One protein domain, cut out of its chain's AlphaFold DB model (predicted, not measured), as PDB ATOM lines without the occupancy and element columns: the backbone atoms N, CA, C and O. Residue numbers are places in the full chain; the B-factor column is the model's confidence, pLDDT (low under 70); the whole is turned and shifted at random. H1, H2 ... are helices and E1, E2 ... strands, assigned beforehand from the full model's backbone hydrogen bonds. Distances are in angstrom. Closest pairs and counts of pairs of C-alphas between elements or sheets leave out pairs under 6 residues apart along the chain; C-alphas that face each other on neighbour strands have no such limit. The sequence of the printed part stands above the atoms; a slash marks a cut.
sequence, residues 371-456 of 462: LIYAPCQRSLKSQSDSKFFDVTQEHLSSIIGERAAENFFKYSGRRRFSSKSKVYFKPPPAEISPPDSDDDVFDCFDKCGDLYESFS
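This is residues 371 to 456 of the 462 residues of an uncharacterized protein of Glossina palpalis gambiensis (UniProt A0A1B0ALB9). A small three-stranded sheet, E1, E4 and E5, and a short two-stranded ladder, E2 and E3, near one end of it make the strand part of a small body; helices H1 and H2, set steeply to each other, make its helical part, and H1 only grazes the larger sheet. Two long loops draw the whole out in opposite directions: residues 374 to 387 at one end, and at the other residues 427 to 440, of which 432 to 440 stand free, leading to the short H3. The printed part has 86 residues, with three named helices and five named strands in the order E1 E2 H1 H2 E3 E4 H3 E5; the class is mixed, helices and strands, and both sheets are antiparallel, the larger in the order E1, E4, E5. The whole is loose, with a radius of gyration of the C-alphas of 15.5 A and spans of 55 by 21 by 18 A.

Find C-alpha 371 at (-30.696, -35.069, 2.429), where E1, residues 371 to 373, begins. Next come E2, residues 388 to 390, and H1, residues 393 to 400, 10.1 A long. H2, residues 402 to 412, starts from C-alpha 402 at (-31.214, -34.281, 19.570) and is 15.1 A long. E3 holds residues 416 to 418, and E4, residues 421 to 426, measures 15.6 A. H3 is residues 441 to 444, 5.9 A long. E5, residues 450 to 455, runs 16.7 A to C-alpha 455 at (-36.704, -28.297, -6.914).

Begin with E4, the inner strand. It is antiparallel to E5 at 153 degrees; look for N 424 and O 452, 2.9 A apart. On E4 with E1, antiparallel at 139 degrees, N 372 and O 423 are 2.9 A apart. E2 and E3 are antiparallel at 143 degrees, with N 389 and O 417 at 2.8 A. The closest C-alphas of E3 and E5, those of Phe 417 and Glu 453, are 6.9 A apart. H1 only grazes the sheet of E1, E4 and E5 with its residues 395 to 400. H1 and H2 touch, closest at the C-alphas of Ser 397 and Ala 405, 5.2 A, at a steep tilt of 67 degrees, opposite ways. H2 is not on that sheet. H2 and H3 are apart, but only just, at 8.2 A. In H2 every O i to N i+4 pair is within hydrogen-bond range, in H1 3 of 4; H3 is too short for such a pair.

The two farthest C-alphas, those of Lys 381 and Asp 436, are 54.9 A apart. The printed part has no cut. The links E1 to E2 and E4 to H3 are long. The mean pLDDT of the printed part is 77.0; residues 377 to 386 and 430 to 447 are under 70.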
ATOM      1  N   LEU A 371     -29.266 -35.018   2.753       91.12
ATOM      2  CA  LEU A 371     -30.696 -35.069   2.429       91.12
ATOM      3  C   LEU A 371     -31.539 -35.338   3.687       91.12
ATOM      4  O   LEU A 371     -31.324 -36.341   4.360       91.12
ATOM      5  N   ILE A 372     -32.530 -34.485   3.959       90.69
ATOM      6  CA  ILE A 372     -33.491 -34.653   5.068       90.69
ATOM      7  C   ILE A 372     -34.820 -35.208   4.553       90.69
ATOM      8  O   ILE A 372     -35.423 -36.093   5.154       90.69
ATOM      9  N   TYR A 373     -35.298 -34.650   3.439       88.25
ATOM     10  CA  TYR A 373     -36.604 -34.957   2.869       88.25
ATOM     11  C   TYR A 373     -36.516 -35.003   1.350       88.25
ATOM     12  O   TYR A 373     -35.964 -34.098   0.723       88.25
ATOM     13  N   ALA A 374     -37.129 -36.022   0.753       87.88
ATOM     14  CA  ALA A 374     -37.414 -36.072  -0.673       87.88
ATOM     15  C   ALA A 374     -38.874 -36.501  -0.898       87.88
ATOM     16  O   ALA A 374     -39.363 -37.366  -0.166       87.88
ATOM     17  N   PRO A 375     -39.569 -35.978  -1.927       84.06
ATOM     18  CA  PRO A 375     -40.939 -36.380  -2.222       84.06
ATOM     19  C   PRO A 375     -40.958 -37.842  -2.681       84.06
ATOM     20  O   PRO A 375     -40.414 -38.182  -3.737       84.06
ATOM     21  N   CYS A 376     -41.565 -38.724  -1.888       73.31
ATOM     22  CA  CYS A 376     -41.590 -40.149  -2.193       73.31
ATOM     23  C   CYS A 376     -42.640 -40.449  -3.273       73.31
ATOM     24  O   CYS A 376     -43.828 -40.603  -2.995       73.31
ATOM     25  N   GLN A 377     -42.189 -40.585  -4.523       64.12
ATOM     26  CA  GLN A 377     -43.054 -40.824  -5.691       64.12
ATOM     27  C   GLN A 377     -43.943 -42.083  -5.575       64.12
ATOM     28  O   GLN A 377     -44.924 -42.206  -6.306       64.12
ATOM     29  N   ARG A 378     -43.639 -43.011  -4.654       51.56
ATOM     30  CA  ARG A 378     -44.383 -44.269  -4.463       51.56
ATOM     31  C   ARG A 378     -45.753 -44.105  -3.781       51.56
ATOM     32  O   ARG A 378     -46.564 -45.016  -3.909       51.56
ATOM     33  N   SER A 379     -46.047 -42.992  -3.094       49.28
ATOM     34  CA  SER A 379     -47.296 -42.814  -2.317       49.28
ATOM     35  C   SER A 379     -48.210 -41.674  -2.798       49.28
ATOM     36  O   SER A 379     -48.913 -41.053  -2.000       49.28
ATOM     37  N   LEU A 380     -48.289 -41.468  -4.118       52.44
ATOM     38  CA  LEU A 380     -49.216 -40.549  -4.817       52.44
ATOM     39  C   LEU A 380     -50.730 -40.774  -4.555       52.44
ATOM     40  O   LEU A 380     -51.557 -40.110  -5.171       52.44
ATOM     41  N   LYS A 381     -51.111 -41.718  -3.680       51.25
ATOM     42  CA  LYS A 381     -52.504 -42.070  -3.343       51.25
ATOM     43  C   LYS A 381     -52.901 -41.847  -1.876       51.25
ATOM     44  O   LYS A 381     -54.062 -42.074  -1.551       51.25
ATOM     45  N   SER A 382     -51.982 -41.459  -0.988       46.72
ATOM     46  CA  SER A 382     -52.302 -41.303   0.446       46.72
ATOM     47  C   SER A 382     -51.464 -40.283   1.220       46.72
ATOM     48  O   SER A 382     -51.744 -40.052   2.396       46.72
ATOM     49  N   GLN A 383     -50.461 -39.650   0.605       52.62
ATOM     50  CA  GLN A 383     -49.814 -38.497   1.229       52.62
ATOM     51  C   GLN A 383     -50.794 -37.313   1.202       52.62
ATOM     52  O   GLN A 383     -51.399 -37.039   0.169       52.62
ATOM     53  N   SER A 384     -50.994 -36.665   2.350       53.84
ATOM     54  CA  SER A 384     -52.010 -35.626   2.553       53.84
ATOM     55  C   SER A 384     -51.883 -34.448   1.580       53.84
ATOM     56  O   SER A 384     -50.773 -34.078   1.199       53.84
ATOM     57  N   ASP A 385     -53.002 -33.762   1.297       57.09
ATOM     58  CA  ASP A 385     -53.085 -32.520   0.491       57.09
ATOM     59  C   ASP A 385     -52.303 -31.315   1.073       57.09
ATOM     60  O   ASP A 385     -52.395 -30.177   0.602       57.09
ATOM     61  N   SER A 386     -51.480 -31.553   2.094       67.25
ATOM     62  CA  SER A 386     -50.423 -30.669   2.561       67.25
ATOM     63  C   SER A 386     -49.440 -30.350   1.422       67.25
ATOM     64  O   SER A 386     -48.437 -31.031   1.199       67.25
ATOM     65  N   LYS A 387     -49.712 -29.235   0.733       85.19
ATOM     66  CA  LYS A 387     -48.829 -28.551  -0.235       85.19
ATOM     67  C   LYS A 387     -47.435 -28.210   0.330       85.19
ATOM     68  O   LYS A 387     -46.519 -27.903  -0.432       85.19
ATOM     69  N   PHE A 388     -47.286 -28.259   1.651       88.06
ATOM     70  CA  PHE A 388     -46.069 -27.941   2.380       88.06
ATOM     71  C   PHE A 388     -45.653 -29.089   3.301       88.06
ATOM     72  O   PHE A 388     -46.493 -29.863   3.759       88.06
ATOM     73  N   PHE A 389     -44.356 -29.158   3.570       87.62
ATOM     74  CA  PHE A 389     -43.716 -30.050   4.525       87.62
ATOM     75  C   PHE A 389     -43.008 -29.205   5.597       87.62
ATOM     76  O   PHE A 389     -42.297 -28.246   5.279       87.62
ATOM     77  N   ASP A 390     -43.214 -29.568   6.860       90.12
ATOM     78  CA  ASP A 390     -42.607 -28.923   8.024       90.12
ATOM     79  C   ASP A 390     -41.441 -29.812   8.480       90.12
ATOM     80  O   ASP A 390     -41.674 -30.944   8.907       90.12
ATOM     81  N   VAL A 391     -40.194 -29.327   8.422       90.31
ATOM     82  CA  VAL A 391     -39.073 -30.082   9.016       90.31
ATOM     83  C   VAL A 391     -39.287 -30.099  10.531       90.31
ATOM     84  O   VAL A 391     -39.434 -29.042  11.147       90.31
ATOM     85  N   THR A 392     -39.333 -31.290  11.133       91.69
ATOM     86  CA  THR A 392     -39.483 -31.463  12.591       91.69
ATOM     87  C   THR A 392     -38.129 -31.667  13.266       91.69
ATOM     88  O   THR A 392     -37.133 -31.968  12.605       91.69
ATOM     89  N   GLN A 393     -38.097 -31.552  14.598       91.38
ATOM     90  CA  GLN A 393     -36.908 -31.865  15.393       91.38
ATOM     91  C   GLN A 393     -36.398 -33.280  15.099       91.38
ATOM     92  O   GLN A 393     -35.215 -33.436  14.848       91.38
ATOM     93  N   GLU A 394     -37.280 -34.279  15.016       91.12
ATOM     94  CA  GLU A 394     -36.936 -35.688  14.751       91.12
ATOM     95  C   GLU A 394     -36.126 -35.869  13.455       91.12
ATOM     96  O   GLU A 394     -35.125 -36.586  13.446       91.12
ATOM     97  N   HIS A 395     -36.513 -35.165  12.384       90.88
ATOM     98  CA  HIS A 395     -35.832 -35.220  11.088       90.88
ATOM     99  C   HIS A 395     -34.377 -34.721  11.166       90.88
ATOM    100  O   HIS A 395     -33.504 -35.287  10.511       90.88
ATOM    101  N   LEU A 396     -34.103 -33.686  11.971       90.38
ATOM    102  CA  LEU A 396     -32.741 -33.179  12.191       90.38
ATOM    103  C   LEU A 396     -32.002 -33.932  13.308       90.38
ATOM    104  O   LEU A 396     -30.795 -34.131  13.195       90.38
ATOM    105  N   SER A 397     -32.693 -34.426  14.339       91.00
ATOM    106  CA  SER A 397     -32.107 -35.229  15.425       91.00
ATOM    107  C   SER A 397     -31.400 -36.478  14.900       91.00
ATOM    108  O   SER A 397     -30.369 -36.859  15.444       91.00
ATOM    109  N   SER A 398     -31.915 -37.077  13.822       89.31
ATOM    110  CA  SER A 398     -31.290 -38.221  13.139       89.31
ATOM    111  C   SER A 398     -29.956 -37.877  12.444       89.31
ATOM    112  O   SER A 398     -29.149 -38.762  12.181       89.31
ATOM    113  N   ILE A 399     -29.713 -36.593  12.147       87.69
ATOM    114  CA  ILE A 399     -28.564 -36.113  11.358       87.69
ATOM    115  C   ILE A 399     -27.512 -35.431  12.246       87.69
ATOM    116  O   ILE A 399     -26.328 -35.736  12.134       87.69
ATOM    117  N   ILE A 400     -27.933 -34.512  13.124       87.25
ATOM    118  CA  ILE A 400     -27.045 -33.703  13.986       87.25
ATOM    119  C   ILE A 400     -27.156 -34.030  15.483       87.25
ATOM    120  O   ILE A 400     -26.424 -33.470  16.297       87.25
ATOM    121  N   GLY A 401     -28.046 -34.946  15.866       90.25
ATOM    122  CA  GLY A 401     -28.318 -35.282  17.262       90.25
ATOM    123  C   GLY A 401     -29.339 -34.351  17.926       90.25
ATOM    124  O   GLY A 401     -29.493 -33.179  17.578       90.25
ATOM    125  N   GLU A 402     -30.039 -34.890  18.926       91.19
ATOM    126  CA  GLU A 402     -31.214 -34.281  19.570       91.19
ATOM    127  C   GLU A 402     -30.992 -32.845  20.070       91.19
ATOM    128  O   GLU A 402     -31.786 -31.957  19.760       91.19
ATOM    129  N   ARG A 403     -29.886 -32.596  20.787       88.31
ATOM    130  CA  ARG A 403     -29.551 -31.271  21.344       88.31
ATOM    131  C   ARG A 403     -29.214 -30.240  20.263       88.31
ATOM    132  O   ARG A 403     -29.528 -29.062  20.418       88.31
ATOM    133  N   ALA A 404     -28.557 -30.658  19.180       86.44
ATOM    134  CA  ALA A 404     -28.232 -29.755  18.080       86.44
ATOM    135  C   ALA A 404     -29.497 -29.398  17.287       86.44
ATOM    136  O   ALA A 404     -29.699 -28.235  16.952       86.44
ATOM    137  N   ALA A 405     -30.398 -30.366  17.082       89.69
ATOM    138  CA  ALA A 405     -31.714 -30.123  16.501       89.69
ATOM    139  C   ALA A 405     -32.588 -29.215  17.392       89.69
ATOM    140  O   ALA A 405     -33.231 -28.303  16.878       89.69
ATOM    141  N   GLU A 406     -32.581 -29.402  18.716       89.81
ATOM    142  CA  GLU A 406     -33.279 -28.518  19.664       89.81
ATOM    143  C   GLU A 406     -32.790 -27.063  19.542       89.81
ATOM    144  O   GLU A 406     -33.596 -26.151  19.346       89.81
ATOM    145  N   ASN A 407     -31.468 -26.851  19.566       87.81
ATOM    146  CA  ASN A 407     -30.862 -25.533  19.355       87.81
ATOM    147  C   ASN A 407     -31.203 -24.954  17.972       87.81
ATOM    148  O   ASN A 407     -31.580 -23.785  17.885       87.81
ATOM    149  N   PHE A 408     -31.144 -25.763  16.907       89.06
ATOM    150  CA  PHE A 408     -31.531 -25.331  15.564       89.06
ATOM    151  C   PHE A 408     -32.968 -24.790  15.556       89.06
ATOM    152  O   PHE A 408     -33.200 -23.678  15.088       89.06
ATOM    153  N   PHE A 409     -33.940 -25.518  16.115       88.75
ATOM    154  CA  PHE A 409     -35.336 -25.064  16.136       88.75
ATOM    155  C   PHE A 409     -35.597 -23.893  17.091       88.75
ATOM    156  O   PHE A 409     -36.499 -23.097  16.824       88.75
ATOM    157  N   LYS A 410     -34.803 -23.753  18.157       88.75
ATOM    158  CA  LYS A 410     -34.843 -22.604  19.074       88.75
ATOM    159  C   LYS A 410     -34.455 -21.291  18.379       88.75
ATOM    160  O   LYS A 410     -35.049 -20.262  18.691       88.75
ATOM    161  N   TYR A 411     -33.486 -21.327  17.460       83.38
ATOM    162  CA  TYR A 411     -32.951 -20.135  16.790       83.38
ATOM    163  C   TYR A 411     -33.504 -19.944  15.364       83.38
ATOM    164  O   TYR A 411     -34.084 -18.903  15.065       83.38
ATOM    165  N   SER A 412     -33.425 -20.962  14.502       82.44
ATOM    166  CA  SER A 412     -33.910 -20.917  13.107       82.44
ATOM    167  C   SER A 412     -35.434 -21.014  12.958       82.44
ATOM    168  O   SER A 412     -35.955 -20.804  11.859       82.44
ATOM    169  N   GLY A 413     -36.151 -21.363  14.032       83.81
ATOM    170  CA  GLY A 413     -37.601 -21.556  14.032       83.81
ATOM    171  C   GLY A 413     -38.078 -22.746  13.186       83.81
ATOM    172  O   GLY A 413     -37.300 -23.540  12.657       83.81
ATOM    173  N   ARG A 414     -39.402 -22.885  13.039       84.50
ATOM    174  CA  ARG A 414     -40.007 -23.899  12.158       84.50
ATOM    175  C   ARG A 414     -40.019 -23.403  10.710       84.50
ATOM    176  O   ARG A 414     -40.865 -22.583  10.355       84.50
ATOM    177  N   ARG A 415     -39.117 -23.918   9.865       85.50
ATOM    178  CA  ARG A 415     -39.128 -23.648   8.415       85.50
ATOM    179  C   ARG A 415     -40.119 -24.566   7.680       85.50
ATOM    180  O   ARG A 415     -40.244 -25.750   7.999       85.50
ATOM    181  N   ARG A 416     -40.812 -23.997   6.688       90.38
ATOM    182  CA  ARG A 416     -41.800 -24.658   5.821       90.38
ATOM    183  C   ARG A 416     -41.298 -24.707   4.387       90.38
ATOM    184  O   ARG A 416     -40.898 -23.678   3.855       90.38
ATOM    185  N   PHE A 417     -41.384 -25.880   3.777       90.25
ATOM    186  CA  PHE A 417     -40.898 -26.162   2.425       90.25
ATOM    187  C   PHE A 417     -42.037 -26.690   1.556       90.25
ATOM    188  O   PHE A 417     -43.045 -27.171   2.074       90.25
ATOM    189  N   SER A 418     -41.911 -26.630   0.235       88.31
ATOM    190  CA  SER A 418     -42.863 -27.272  -0.676       88.31
ATOM    191  C   SER A 418     -42.782 -28.794  -0.535       88.31
ATOM    192  O   SER A 418     -41.688 -29.353  -0.597       88.31
ATOM    193  N   SER A 419     -43.915 -29.502  -0.457       88.12
ATOM    194  CA  SER A 419     -43.917 -30.980  -0.464       88.12
ATOM    195  C   SER A 419     -43.486 -31.590  -1.813       88.12
ATOM    196  O   SER A 419     -43.346 -32.804  -1.939       88.12
ATOM    197  N   LYS A 420     -43.213 -30.749  -2.824       88.75
ATOM    198  CA  LYS A 420     -42.577 -31.122  -4.103       88.75
ATOM    199  C   LYS A 420     -41.060 -30.875  -4.137       88.75
ATOM    200  O   LYS A 420     -40.422 -31.186  -5.143       88.75
ATOM    201  N   SER A 421     -40.485 -30.293  -3.085       89.50
ATOM    202  CA  SER A 421     -39.048 -30.026  -2.977       89.50
ATOM    203  C   SER A 421     -38.292 -31.183  -2.328       89.50
ATOM    204  O   SER A 421     -38.867 -31.992  -1.601       89.50
ATOM    205  N   LYS A 422     -36.979 -31.233  -2.556       91.75
ATOM    206  CA  LYS A 422     -36.043 -31.973  -1.706       91.75
ATOM    207  C   LYS A 422     -35.386 -30.981  -0.753       91.75
ATOM    208  O   LYS A 422     -34.862 -29.970  -1.226       91.75
ATOM    209  N   VAL A 423     -35.397 -31.277   0.543       92.12
ATOM    210  CA  VAL A 423     -34.813 -30.424   1.588       92.12
ATOM    211  C   VAL A 423     -33.513 -31.046   2.077       92.12
ATOM    212  O   VAL A 423     -33.476 -32.235   2.411       92.12
ATOM    213  N   TYR A 424     -32.460 -30.236   2.126       93.31
ATOM    214  CA  TYR A 424     -31.120 -30.634   2.539       93.31
ATOM    215  C   TYR A 424     -30.653 -29.822   3.751       93.31
ATOM    216  O   TYR A 424     -30.889 -28.616   3.815       93.31
ATOM    217  N   PHE A 425     -29.955 -30.474   4.679       92.19
ATOM    218  CA  PHE A 425     -29.197 -29.829   5.744       92.19
ATOM    219  C   PHE A 425     -27.751 -29.652   5.290       92.19
ATOM    220  O   PHE A 425     -27.054 -30.628   5.003       92.19
ATOM    221  N   LYS A 426     -27.276 -28.412   5.246       91.25
ATOM    222  CA  LYS A 426     -25.859 -28.112   5.074       91.25
ATOM    223  C   LYS A 426     -25.285 -27.846   6.473       91.25
ATOM    224  O   LYS A 426     -25.648 -26.824   7.051       91.25
ATOM    225  N   PRO A 427     -24.424 -28.717   7.034       85.69
ATOM    226  CA  PRO A 427     -23.740 -28.390   8.282       85.69
ATOM    227  C   PRO A 427     -22.956 -27.079   8.128       85.69
ATOM    228  O   PRO A 427     -22.586 -26.723   6.999       85.69
ATOM    229  N   PRO A 428     -22.695 -26.358   9.232       84.50
ATOM    230  CA  PRO A 428     -21.820 -25.196   9.173       84.50
ATOM    231  C   PRO A 428     -20.449 -25.608   8.610       84.50
ATOM    232  O   PRO A 428     -20.061 -26.779   8.733       84.50
ATOM    233  N   PRO A 429     -19.695 -24.688   7.979       78.69
ATOM    234  CA  PRO A 429     -18.283 -24.948   7.735       78.69
ATOM    235  C   PRO A 429     -17.621 -25.312   9.069       78.69
ATOM    236  O   PRO A 429     -17.950 -24.739  10.105       78.69
ATOM    237  N   ALA A 430     -16.710 -26.286   9.055       68.69
ATOM    238  CA  ALA A 430     -15.962 -26.665  10.247       68.69
ATOM    239  C   ALA A 430     -14.952 -25.557  10.577       68.69
ATOM    240  O   ALA A 430     -13.789 -25.619  10.177       68.69
ATOM    241  N   GLU A 431     -15.422 -24.510  11.250       59.28
ATOM    242  CA  GLU A 431     -14.567 -23.435  11.721       59.28
ATOM    243  C   GLU A 431     -13.577 -23.987  12.740       59.28
ATOM    244  O   GLU A 431     -13.943 -24.472  13.809       59.28
ATOM    245  N   ILE A 432     -12.296 -23.884  12.401       48.88
ATOM    246  CA  ILE A 432     -11.183 -24.199  13.298       48.88
ATOM    247  C   ILE A 432     -10.895 -22.963  14.172       48.88
ATOM    248  O   ILE A 432      -9.749 -22.540  14.324       48.88
ATOM    249  N   SER A 433     -11.954 -22.320  14.675       49.41
ATOM    250  CA  SER A 433     -11.868 -21.136  15.524       49.41
ATOM    251  C   SER A 433     -11.367 -21.545  16.920       49.41
ATOM    252  O   SER A 433     -11.889 -22.496  17.510       49.41
ATOM    253  N   PRO A 434     -10.313 -20.895  17.455       48.31
ATOM    254  CA  PRO A 434      -9.784 -21.229  18.774       48.31
ATOM    255  C   PRO A 434     -10.815 -20.894  19.868       48.31
ATOM    256  O   PRO A 434     -11.537 -19.906  19.741       48.31
ATOM    257  N   PRO A 435     -10.897 -21.687  20.952       48.97
ATOM    258  CA  PRO A 435     -12.039 -21.695  21.875       48.97
ATOM    259  C   PRO A 435     -12.075 -20.536  22.893       48.97
ATOM    260  O   PRO A 435     -12.784 -20.638  23.889       48.97
ATOM    261  N   ASP A 436     -11.325 -19.455  22.665       49.03
ATOM    262  CA  ASP A 436     -11.004 -18.425  23.669       49.03
ATOM    263  C   ASP A 436     -11.784 -17.099  23.488       49.03
ATOM    264  O   ASP A 436     -11.356 -16.055  23.980       49.03
ATOM    265  N   SER A 437     -12.921 -17.115  22.780       50.91
ATOM    266  CA  SER A 437     -13.820 -15.956  22.634       50.91
ATOM    267  C   SER A 437     -15.122 -16.196  23.403       50.91
ATOM    268  O   SER A 437     -15.960 -16.984  22.967       50.91
ATOM    269  N   ASP A 438     -15.273 -15.522  24.546       57.03
ATOM    270  CA  ASP A 438     -16.428 -15.633  25.463       57.03
ATOM    271  C   ASP A 438     -17.609 -14.715  25.052       57.03
ATOM    272  O   ASP A 438     -18.659 -14.698  25.698       57.03
ATOM    273  N   ASP A 439     -17.430 -13.936  23.981       52.97
ATOM    274  CA  ASP A 439     -18.380 -12.932  23.499       52.97
ATOM    275  C   ASP A 439     -19.485 -13.497  22.575       52.97
ATOM    276  O   ASP A 439     -19.324 -14.486  21.860       52.97
ATOM    277  N   ASP A 440     -20.624 -12.802  22.617       50.53
ATOM    278  CA  ASP A 440     -21.826 -12.902  21.781       50.53
ATOM    279  C   ASP A 440     -22.559 -14.257  21.632       50.53
ATOM    280  O   ASP A 440     -22.354 -15.088  20.745       50.53
ATOM    281  N   VAL A 441     -23.637 -14.364  22.420       54.03
ATOM    282  CA  VAL A 441     -24.705 -15.381  22.322       54.03
ATOM    283  C   VAL A 441     -25.366 -15.427  20.930       54.03
ATOM    284  O   VAL A 441     -25.955 -16.448  20.565       54.03
ATOM    285  N   PHE A 442     -25.273 -14.353  20.139       50.12
ATOM    286  CA  PHE A 442     -25.851 -14.272  18.793       50.12
ATOM    287  C   PHE A 442     -25.056 -15.053  17.734       50.12
ATOM    288  O   PHE A 442     -25.673 -15.602  16.819       50.12
ATOM    289  N   ASP A 443     -23.756 -15.284  17.933       56.09
ATOM    290  CA  ASP A 443     -22.928 -16.123  17.049       56.09
ATOM    291  C   ASP A 443     -23.284 -17.623  17.140       56.09
ATOM    292  O   ASP A 443     -22.647 -18.479  16.525       56.09
ATOM    293  N   CYS A 444     -24.310 -17.990  17.914       56.47
ATOM    294  CA  CYS A 444     -24.886 -19.334  17.919       56.47
ATOM    295  C   CYS A 444     -25.671 -19.676  16.640       56.47
ATOM    296  O   CYS A 444     -25.902 -20.861  16.394       56.47
ATOM    297  N   PHE A 445     -26.102 -18.687  15.847       55.00
ATOM    298  CA  PHE A 445     -26.885 -18.936  14.628       55.00
ATOM    299  C   PHE A 445     -26.050 -19.636  13.548       55.00
ATOM    300  O   PHE A 445     -26.423 -20.721  13.102       55.00
ATOM    301  N   ASP A 446     -24.885 -19.085  13.201       62.16
ATOM    302  CA  ASP A 446     -24.019 -19.646  12.154       62.16
ATOM    303  C   ASP A 446     -23.468 -21.031  12.535       62.16
ATOM    304  O   ASP A 446     -23.271 -21.893  11.680       62.16
ATOM    305  N   LYS A 447     -23.354 -21.307  13.841       69.12
ATOM    306  CA  LYS A 447     -22.954 -22.605  14.414       69.12
ATOM    307  C   LYS A 447     -24.035 -23.698  14.286       69.12
ATOM    308  O   LYS A 447     -23.752 -24.860  14.577       69.12
ATOM    309  N   CYS A 448     -25.257 -23.371  13.849       73.75
ATOM    310  CA  CYS A 448     -26.355 -24.338  13.687       73.75
ATOM    311  C   CYS A 448     -26.470 -24.947  12.274       73.75
ATOM    312  O   CYS A 448     -27.149 -25.964  12.117       73.75
ATOM    313  N   GLY A 449     -25.816 -24.372  11.259       85.12
ATOM    314  CA  GLY A 449     -25.944 -24.811   9.864       85.12
ATOM    315  C   GLY A 449     -27.266 -24.412   9.195       85.12
ATOM    316  O   GLY A 449     -28.116 -23.742   9.779       85.12
ATOM    317  N   ASP A 450     -27.434 -24.826   7.940       89.06
ATOM    318  CA  ASP A 450     -28.419 -24.265   7.013       89.06
ATOM    319  C   ASP A 450     -29.406 -25.297   6.450       89.06
ATOM    320  O   ASP A 450     -29.080 -26.472   6.269       89.06
ATOM    321  N   LEU A 451     -30.607 -24.834   6.091       91.12
ATOM    322  CA  LEU A 451     -31.613 -25.629   5.376       91.12
ATOM    323  C   LEU A 451     -31.828 -25.093   3.961       91.12
ATOM    324  O   LEU A 451     -32.304 -23.969   3.792       91.12
ATOM    325  N   TYR A 452     -31.539 -25.930   2.962       89.75
ATOM    326  CA  TYR A 452     -31.657 -25.613   1.539       89.75
ATOM    327  C   TYR A 452     -32.813 -26.373   0.875       89.75
ATOM    328  O   TYR A 452     -32.949 -27.588   1.031       89.75
ATOM    329  N   GLU A 453     -33.623 -25.660   0.089       91.50
ATOM    330  CA  GLU A 453     -34.709 -26.220  -0.721       91.50
ATOM    331  C   GLU A 453     -34.248 -26.391  -2.175       91.50
ATOM    332  O   GLU A 453     -33.802 -25.436  -2.806       91.50
ATOM    333  N   SER A 454     -34.381 -27.596  -2.741       88.94
ATOM    334  CA  SER A 454     -34.109 -27.836  -4.163       88.94
ATOM    335  C   SER A 454     -35.337 -28.384  -4.883       88.94
ATOM    336  O   SER A 454     -35.966 -29.352  -4.441       88.94
ATOM    337  N   PHE A 455     -35.653 -27.802  -6.035       84.50
ATOM    338  CA  PHE A 455     -36.704 -28.297  -6.914       84.50
ATOM    339  C   PHE A 455     -36.121 -29.277  -7.928       84.50
ATOM    340  O   PHE A 455     -35.078 -29.032  -8.534       84.50
ATOM    341  N   SER A 456     -36.811 -30.398  -8.137       73.31
ATOM    342  CA  SER A 456     -36.492 -31.276  -9.263       73.31
ATOM    343  C   SER A 456     -37.037 -30.623 -10.530       73.31
ATOM    344  O   SER A 456     -38.236 -30.706 -10.793       73.31
TER     345      SER A 456